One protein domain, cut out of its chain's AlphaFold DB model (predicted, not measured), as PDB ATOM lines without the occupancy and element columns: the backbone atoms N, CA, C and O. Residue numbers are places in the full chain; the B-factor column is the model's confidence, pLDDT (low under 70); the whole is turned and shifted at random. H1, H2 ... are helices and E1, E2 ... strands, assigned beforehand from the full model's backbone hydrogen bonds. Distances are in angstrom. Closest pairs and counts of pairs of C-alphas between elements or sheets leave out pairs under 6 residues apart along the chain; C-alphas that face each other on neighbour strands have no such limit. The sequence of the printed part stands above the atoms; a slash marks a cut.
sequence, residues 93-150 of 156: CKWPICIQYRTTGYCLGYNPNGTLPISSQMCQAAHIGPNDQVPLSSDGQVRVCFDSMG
ATOM      1  N   CYS A  93      24.005  11.727 -32.856       85.75
ATOM      2  CA  CYS A  93      25.225  12.404 -32.425       85.75
ATOM      3  C   CYS A  93      24.902  13.604 -31.538       85.75
ATOM      4  O   CYS A  93      23.847  14.227 -31.671       85.75
ATOM      5  N   LYS A  94      25.845  13.963 -30.663       89.31
ATOM      6  CA  LYS A  94      25.860  15.279 -30.026       89.31
ATOM      7  C   LYS A  94      26.644  16.263 -30.885       89.31
ATOM      8  O   LYS A  94      27.719  15.915 -31.367       89.31
ATOM      9  N   TRP A  95      26.132  17.478 -31.038       91.31
ATOM     10  CA  TRP A  95      26.802  18.544 -31.780       91.31
ATOM     11  C   TRP A  95      26.853  19.838 -30.955       91.31
ATOM     12  O   TRP A  95      25.848  20.188 -30.332       91.31
ATOM     13  N   PRO A  96      27.985  20.561 -30.909       93.00
ATOM     14  CA  PRO A  96      28.065  21.839 -30.206       93.00
ATOM     15  C   PRO A  96      27.226  22.913 -30.902       93.00
ATOM     16  O   PRO A  96      27.182  22.969 -32.129       93.00
ATOM     17  N   ILE A  97      26.594  23.797 -30.128       93.19
ATOM     18  CA  ILE A  97      25.839  24.934 -30.671       93.19
ATOM     19  C   ILE A  97      26.711  26.178 -30.830       93.19
ATOM     20  O   ILE A  97      27.598  26.449 -30.019       93.19
ATOM     21  N   CYS A  98      26.417  26.981 -31.848       93.00
ATOM     22  CA  CYS A  98      27.004  28.304 -31.995       93.00
ATOM     23  C   CYS A  98      26.307  29.276 -31.036       93.00
ATOM     24  O   CYS A  98      25.185  29.723 -31.288       93.00
ATOM     25  N   ILE A  99      26.970  29.612 -29.928       91.69
ATOM     26  CA  ILE A  99      26.406  30.503 -28.903       91.69
ATOM     27  C   ILE A  99      26.106  31.890 -29.477       91.69
ATOM     28  O   ILE A  99      25.046  32.436 -29.194       91.69
ATOM     29  N   GLN A 100      26.990  32.428 -30.325       92.62
ATOM     30  CA  GLN A 100      26.804  33.742 -30.944       92.62
ATOM     31  C   GLN A 100      25.534  33.792 -31.799       92.62
ATOM     32  O   GLN A 100      24.730  34.709 -31.653       92.62
ATOM     33  N   TYR A 101      25.316  32.782 -32.643       92.81
ATOM     34  CA  TYR A 101      24.111  32.710 -33.463       92.81
ATOM     35  C   TYR A 101      22.857  32.519 -32.615       92.81
ATOM     36  O   TYR A 101      21.832  33.135 -32.878       92.81
ATOM     37  N   ARG A 102      22.940  31.707 -31.559       91.94
ATOM     38  CA  ARG A 102      21.798  31.467 -30.680       91.94
ATOM     39  C   ARG A 102      21.368  32.713 -29.911       91.94
ATOM     40  O   ARG A 102      20.185  32.881 -29.651       91.94
ATOM     41  N   THR A 103      22.304  33.578 -29.531       91.69
ATOM     42  CA  THR A 103      21.983  34.810 -28.798       91.69
ATOM     43  C   THR A 103      21.635  35.973 -29.718       91.69
ATOM     44  O   THR A 103      20.751  36.756 -29.389       91.69
ATOM     45  N   THR A 104      22.312  36.103 -30.863       91.12
ATOM     46  CA  THR A 104      22.198  37.287 -31.737       91.12
ATOM     47  C   THR A 104      21.454  37.037 -33.046       91.12
ATOM     48  O   THR A 104      21.105  37.986 -33.738       91.12
ATOM     49  N   GLY A 105      21.240  35.777 -33.426       90.56
ATOM     50  CA  GLY A 105      20.770  35.399 -34.761       90.56
ATOM     51  C   GLY A 105      21.828  35.563 -35.858       90.56
ATOM     52  O   GLY A 105      21.510  35.400 -37.033       90.56
ATOM     53  N   TYR A 106      23.078  35.885 -35.501       89.00
ATOM     54  CA  TYR A 106      24.152  36.166 -36.450       89.00
ATOM     55  C   TYR A 106      25.435  35.390 -36.127       89.00
ATOM     56  O   TYR A 106      25.854  35.278 -34.976       89.00
ATOM     57  N   CYS A 107      26.084  34.853 -37.161       89.31
ATOM     58  CA  CYS A 107      27.402  34.234 -37.065       89.31
ATOM     59  C   CYS A 107      28.191  34.536 -38.339       89.31
ATOM     60  O   CYS A 107      27.726  34.257 -39.438       89.31
ATOM     61  N   LEU A 108      29.404  35.072 -38.182       84.50
ATOM     62  CA  LEU A 108      30.280  35.456 -39.299       84.50
ATOM     63  C   LEU A 108      30.646  34.273 -40.209       84.50
ATOM     64  O   LEU A 108      30.825  34.447 -41.409       84.50
ATOM     65  N   GLY A 109      30.752  33.072 -39.633       84.56
ATOM     66  CA  GLY A 109      31.045  31.836 -40.361       84.56
ATOM     67  C   GLY A 109      29.799  31.112 -40.877       84.56
ATOM     68  O   GLY A 109      29.921  29.990 -41.369       84.56
ATOM     69  N   TYR A 110      28.608  31.700 -40.727       79.81
ATOM     70  CA  TYR A 110      27.361  31.153 -41.244       79.81
ATOM     71  C   TYR A 110      26.941  31.883 -42.509       79.81
ATOM     72  O   TYR A 110      26.648  33.076 -42.484       79.81
ATOM     73  N   ASN A 111      26.843  31.146 -43.608       73.75
ATOM     74  CA  ASN A 111      26.176  31.622 -44.806       73.75
ATOM     75  C   ASN A 111      25.173  30.557 -45.261       73.75
ATOM     76  O   ASN A 111      25.602  29.503 -45.736       73.75
ATOM     77  N   PRO A 112      23.858  30.804 -45.140       69.31
ATOM     78  CA  PRO A 112      22.845  29.850 -45.588       69.31
ATOM     79  C   PRO A 112      22.869  29.633 -47.111       69.31
ATOM     80  O   PRO A 112      22.441  28.585 -47.579       69.31
ATOM     81  N   ASN A 113      23.419  30.580 -47.878       72.06
ATOM     82  CA  ASN A 113      23.469  30.543 -49.341       72.06
ATOM     83  C   ASN A 113      24.788  29.974 -49.898       72.06
ATOM     84  O   ASN A 113      24.990  29.976 -51.111       72.06
ATOM     85  N   GLY A 114      25.705  29.507 -49.041       63.44
ATOM     86  CA  GLY A 114      26.920  28.788 -49.453       63.44
ATOM     87  C   GLY A 114      27.992  29.610 -50.189       63.44
ATOM     88  O   GLY A 114      29.068  29.090 -50.467       63.44
ATOM     89  N   THR A 115      27.764  30.892 -50.472       60.31
ATOM     90  CA  THR A 115      28.729  31.796 -51.122       60.31
ATOM     91  C   THR A 115      29.627  32.476 -50.091       60.31
ATOM     92  O   THR A 115      29.542  33.677 -49.844       60.31
ATOM     93  N   LEU A 116      30.472  31.698 -49.418       61.97
ATOM     94  CA  LEU A 116      31.513  32.249 -48.549       61.97
ATOM     95  C   LEU A 116      32.800  32.492 -49.352       61.97
ATOM     96  O   LEU A 116      33.170  31.651 -50.176       61.97
ATOM     97  N   PRO A 117      33.509  33.617 -49.138       57.72
ATOM     98  CA  PRO A 117      34.840  33.792 -49.699       57.72
ATOM     99  C   PRO A 117      35.773  32.704 -49.148       57.72
ATOM    100  O   PRO A 117      35.727  32.381 -47.961       57.72
ATOM    101  N   ILE A 118      36.638  32.171 -50.017       56.44
ATOM    102  CA  ILE A 118      37.547  31.022 -49.804       56.44
ATOM    103  C   ILE A 118      38.409  31.118 -48.522       56.44
ATOM    104  O   ILE A 118      38.907  30.105 -48.041       56.44
ATOM    105  N   SER A 119      38.567  32.309 -47.934       57.31
ATOM    106  CA  SER A 119      39.340  32.546 -46.706       57.31
ATOM    107  C   SER A 119      38.521  32.601 -45.411       57.31
ATOM    108  O   SER A 119      39.105  32.713 -44.331       57.31
ATOM    109  N   SER A 120      37.190  32.548 -45.477       64.44
ATOM    110  CA  SER A 120      36.347  32.608 -44.280       64.44
ATOM    111  C   SER A 120      36.172  31.213 -43.679       64.44
ATOM    112  O   SER A 120      35.637  30.303 -44.308       64.44
ATOM    113  N   GLN A 121      36.669  31.025 -42.454       72.19
ATOM    114  CA  GLN A 121      36.439  29.795 -41.699       72.19
ATOM    115  C   GLN A 121      34.929  29.592 -41.521       72.19
ATOM    116  O   GLN A 121      34.249  30.415 -40.909       72.19
ATOM    117  N   MET A 122      34.407  28.491 -42.060       81.12
ATOM    118  CA  MET A 122      33.012  28.107 -41.859       81.12
ATOM    119  C   MET A 122      32.792  27.738 -40.393       81.12
ATOM    120  O   MET A 122      33.598  27.020 -39.793       81.12
ATOM    121  N   CYS A 123      31.691  28.209 -39.810       86.19
ATOM    122  CA  CYS A 123      31.337  27.822 -38.452       86.19
ATOM    123  C   CYS A 123      30.951  26.336 -38.436       86.19
ATOM    124  O   CYS A 123      30.026  25.920 -39.129       86.19
ATOM    125  N   GLN A 124      31.667  25.537 -37.646       87.88
ATOM    126  CA  GLN A 124      31.423  24.094 -37.520       87.88
ATOM    127  C   GLN A 124      30.341  23.762 -36.485       87.88
ATOM    128  O   GLN A 124      29.956  22.605 -36.344       87.88
ATOM    129  N   ALA A 125      29.874  24.754 -35.726       90.56
ATOM    130  CA  ALA A 125      28.858  24.565 -34.704       90.56
ATOM    131  C   ALA A 125      27.445  24.632 -35.308       90.56
ATOM    132  O   ALA A 125      27.212  25.265 -36.335       90.56
ATOM    133  N   ALA A 126      26.490  23.976 -34.653       90.31
ATOM    134  CA  ALA A 126      25.099  23.970 -35.078       90.31
ATOM    135  C   ALA A 126      24.464  25.351 -34.864       90.31
ATOM    136  O   ALA A 126      24.551  25.930 -33.775       90.31
ATOM    137  N   HIS A 127      23.796  25.859 -35.897       91.50
ATOM    138  CA  HIS A 127      23.014  27.089 -35.831       91.50
ATOM    139  C   HIS A 127      21.566  26.768 -35.502       91.50
ATOM    140  O   HIS A 127      20.868  26.124 -36.278       91.50
ATOM    141  N   ILE A 128      21.144  27.217 -34.326       91.00
ATOM    142  CA  ILE A 128      19.769  27.138 -33.840       91.00
ATOM    143  C   ILE A 128      19.327  28.570 -33.609       91.00
ATOM    144  O   ILE A 128      20.042  29.318 -32.932       91.00
ATOM    145  N   GLY A 129      18.202  28.954 -34.208       89.94
ATOM    146  CA  GLY A 129      17.697  30.312 -34.122       89.94
ATOM    147  C   GLY A 129      17.437  30.725 -32.668       89.94
ATOM    148  O   GLY A 129      17.126  29.876 -31.830       89.94
ATOM    149  N   PRO A 130      17.508  32.028 -32.343       89.69
ATOM    150  CA  PRO A 130      17.218  32.521 -30.993       89.69
ATOM    151  C   PRO A 130      15.825  32.141 -30.475       89.69
ATOM    152  O   PRO A 130      15.624  32.010 -29.272       89.69
ATOM    153  N   ASN A 131      14.876  31.941 -31.393       92.19
ATOM    154  CA  ASN A 131      13.488  31.595 -31.092       92.19
ATOM    155  C   ASN A 131      13.206  30.085 -31.180       92.19
ATOM    156  O   ASN A 131      12.099  29.651 -30.859       92.19
ATOM    157  N   ASP A 132      14.181  29.281 -31.608       89.81
ATOM    158  CA  ASP A 132      13.993  27.848 -31.798       89.81
ATOM    159  C   ASP A 132      14.134  27.112 -30.461       89.81
ATOM    160  O   ASP A 132      15.168  27.158 -29.785       89.81
ATOM    161  N   GLN A 133      13.089  26.379 -30.084       87.75
ATOM    162  CA  GLN A 133      13.078  25.586 -28.859       87.75
ATOM    163  C   GLN A 133      13.571  24.165 -29.133       87.75
ATOM    164  O   GLN A 133      12.789  23.238 -29.334       87.75
ATOM    165  N   VAL A 134      14.895  23.997 -29.133       88.38
ATOM    166  CA  VAL A 134      15.543  22.684 -29.265       88.38
ATOM    167  C   VAL A 134      16.061  22.223 -27.900       88.38
ATOM    168  O   VAL A 134      16.785  22.978 -27.240       88.38
ATOM    169  N   PRO A 135      15.734  20.994 -27.455       88.00
ATOM    170  CA  PRO A 135      16.230  20.468 -26.193       88.00
ATOM    171  C   PRO A 135      17.752  20.332 -26.235       88.00
ATOM    172  O   PRO A 135      18.321  19.656 -27.096       88.00
ATOM    173  N   LEU A 136      18.403  20.971 -25.267       89.19
ATOM    174  CA  LEU A 136      19.842  20.904 -25.096       89.19
ATOM    175  C   LEU A 136      20.220  19.936 -23.996       89.19
ATOM    176  O   LEU A 136      19.566  19.817 -22.962       89.19
ATOM    177  N   SER A 137      21.339  19.275 -24.230       88.69
ATOM    178  CA  SER A 137      22.048  18.535 -23.211       88.69
ATOM    179  C   SER A 137      22.757  19.537 -22.270       88.69
ATOM    180  O   SER A 137      23.000  20.687 -22.642       88.69
ATOM    181  N   SER A 138      23.045  19.145 -21.025       88.25
ATOM    182  CA  SER A 138      23.578  20.044 -19.975       88.25
ATOM    183  C   SER A 138      24.928  20.692 -20.320       88.25
ATOM    184  O   SER A 138      25.315  21.698 -19.740       88.25
ATOM    185  N   ASP A 139      25.632  20.101 -21.278       88.19
ATOM    186  CA  ASP A 139      26.881  20.521 -21.910       88.19
ATOM    187  C   ASP A 139      26.684  21.538 -23.055       88.19
ATOM    188  O   ASP A 139      27.647  21.899 -23.727       88.19
ATOM    189  N   GLY A 140      25.454  21.997 -23.312       87.56
ATOM    190  CA  GLY A 140      25.149  22.938 -24.394       87.56
ATOM    191  C   GLY A 140      25.192  22.306 -25.789       87.56
ATOM    192  O   GLY A 140      25.358  23.009 -26.782       87.56
ATOM    193  N   GLN A 141      25.066  20.982 -25.877       92.00
ATOM    194  CA  GLN A 141      25.095  20.240 -27.138       92.00
ATOM    195  C   GLN A 141      23.687  19.813 -27.560       92.00
ATOM    196  O   GLN A 141      22.831  19.517 -26.719       92.00
ATOM    197  N   VAL A 142      23.454  19.747 -28.869       92.00
ATOM    198  CA  VAL A 142      22.187  19.302 -29.468       92.00
ATOM    199  C   VAL A 142      22.288  17.857 -29.905       92.00
ATOM    200  O   VAL A 142      23.361  17.402 -30.300       92.00
ATOM    201  N   ARG A 143      21.174  17.130 -29.853       90.12
ATOM    202  CA  ARG A 143      21.102  15.775 -30.402       90.12
ATOM    203  C   ARG A 143      20.643  15.845 -31.852       90.12
ATOM    204  O   ARG A 143      19.581  16.390 -32.127       90.12
ATOM    205  N   VAL A 144      21.431  15.274 -32.753       85.88
ATOM    206  CA  VAL A 144      21.128  15.189 -34.185       85.88
ATOM    207  C   VAL A 144      21.017  13.720 -34.563       85.88
ATOM    208  O   VAL A 144      21.957  12.958 -34.346       85.88
ATOM    209  N   CYS A 145      19.876  13.307 -35.109       83.69
ATOM    210  CA  CYS A 145      19.680  11.938 -35.580       83.69
ATOM    211  C   CYS A 145      20.510  11.678 -36.847       83.69
ATOM    212  O   CYS A 145      20.617  12.547 -37.714       83.69
ATOM    213  N   PHE A 146      21.063  10.471 -36.992       77.19
ATOM    214  CA  PHE A 146      21.802  10.080 -38.201       77.19
ATOM    215  C   PHE A 146      20.944  10.096 -39.464       77.19
ATOM    216  O   PHE A 146      21.460  10.383 -40.544       77.19
ATOM    217  N   ASP A 147      19.648   9.839 -39.307       71.50
ATOM    218  CA  ASP A 147      18.659   9.946 -40.375       71.50
ATOM    219  C   ASP A 147      18.614  11.363 -40.964       71.50
ATOM    220  O   ASP A 147      18.768  11.562 -42.166       71.50
ATOM    221  N   SER A 148      18.588  12.377 -40.095       69.00
ATOM    222  CA  SER A 148      18.589  13.792 -40.486       69.00
ATOM    223  C   SER A 148      19.884  14.251 -41.166       69.00
ATOM    224  O   SER A 148      19.887  15.288 -41.821       69.00
ATOM    225  N   MET A 149      20.982  13.498 -41.027       67.88
ATOM    226  CA  MET A 149      22.255  13.777 -41.706       67.88
ATOM    227  C   MET A 149      22.429  12.981 -43.009       67.88
ATOM    228  O   MET A 149      23.475  13.087 -43.646       67.88
ATOM    229  N   GLY A 150      21.451  12.155 -43.400       65.06
ATOM    230  CA  GLY A 150      21.555  11.299 -44.585       65.06
ATOM    231  C   GLY A 150      22.590  10.173 -44.452       65.06
ATOM    232  O   GLY A 150      23.033   9.623 -45.456       65.06
TER     233      GLY A 150
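What this domain is: This is residues 93 to 150 of the 156 residues of an uncharacterized protein of Schistosoma rodhaini (UniProt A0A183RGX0). This domain has little regular structure: a small ribbon of two strands, E1 and E2, and one short helix, H1, joined by a long loop. The loop, residues 105 to 140, swings from H1 out to a far turn at Ile 118 and comes back to the ribbon. The printed part has 58 residues, 15 of them in named elements, in the order E1, H1, E2; the class is mixed, helices and strands. It is only just compact, close to loose, with a radius of gyration of the C-alphas of 12.3 A, and spans 33 by 28 by 18 A.

How they stand to each other: E1, residues 93 to 96, and E2, residues 141 to 145, are antiparallel neighbours at 145 degrees. N 93 and O 144 are within hydrogen-bond range at 2.8 A. A tight link joins E1 to H1, residues 99 to 104, where every O i to N i+4 pair is within hydrogen-bond range.

Where its parts are: E1 begins at C-alpha 93 (25.225, 12.404, -32.425) and is 10.1 A long. H1 measures 8.5 A. E2 measures 13.0 A and ends at C-alpha 145 (19.680, 11.938, -35.580).

The domain as a whole: The C-alphas farthest apart, of Ile 118 and Ser 138, are 34.7 A apart. The printed part has no cut. The link from H1 to E2 is long, 36 residues. The pLDDT is under 70 at residue 112, residues 114 to 120 and residues 148 to 150.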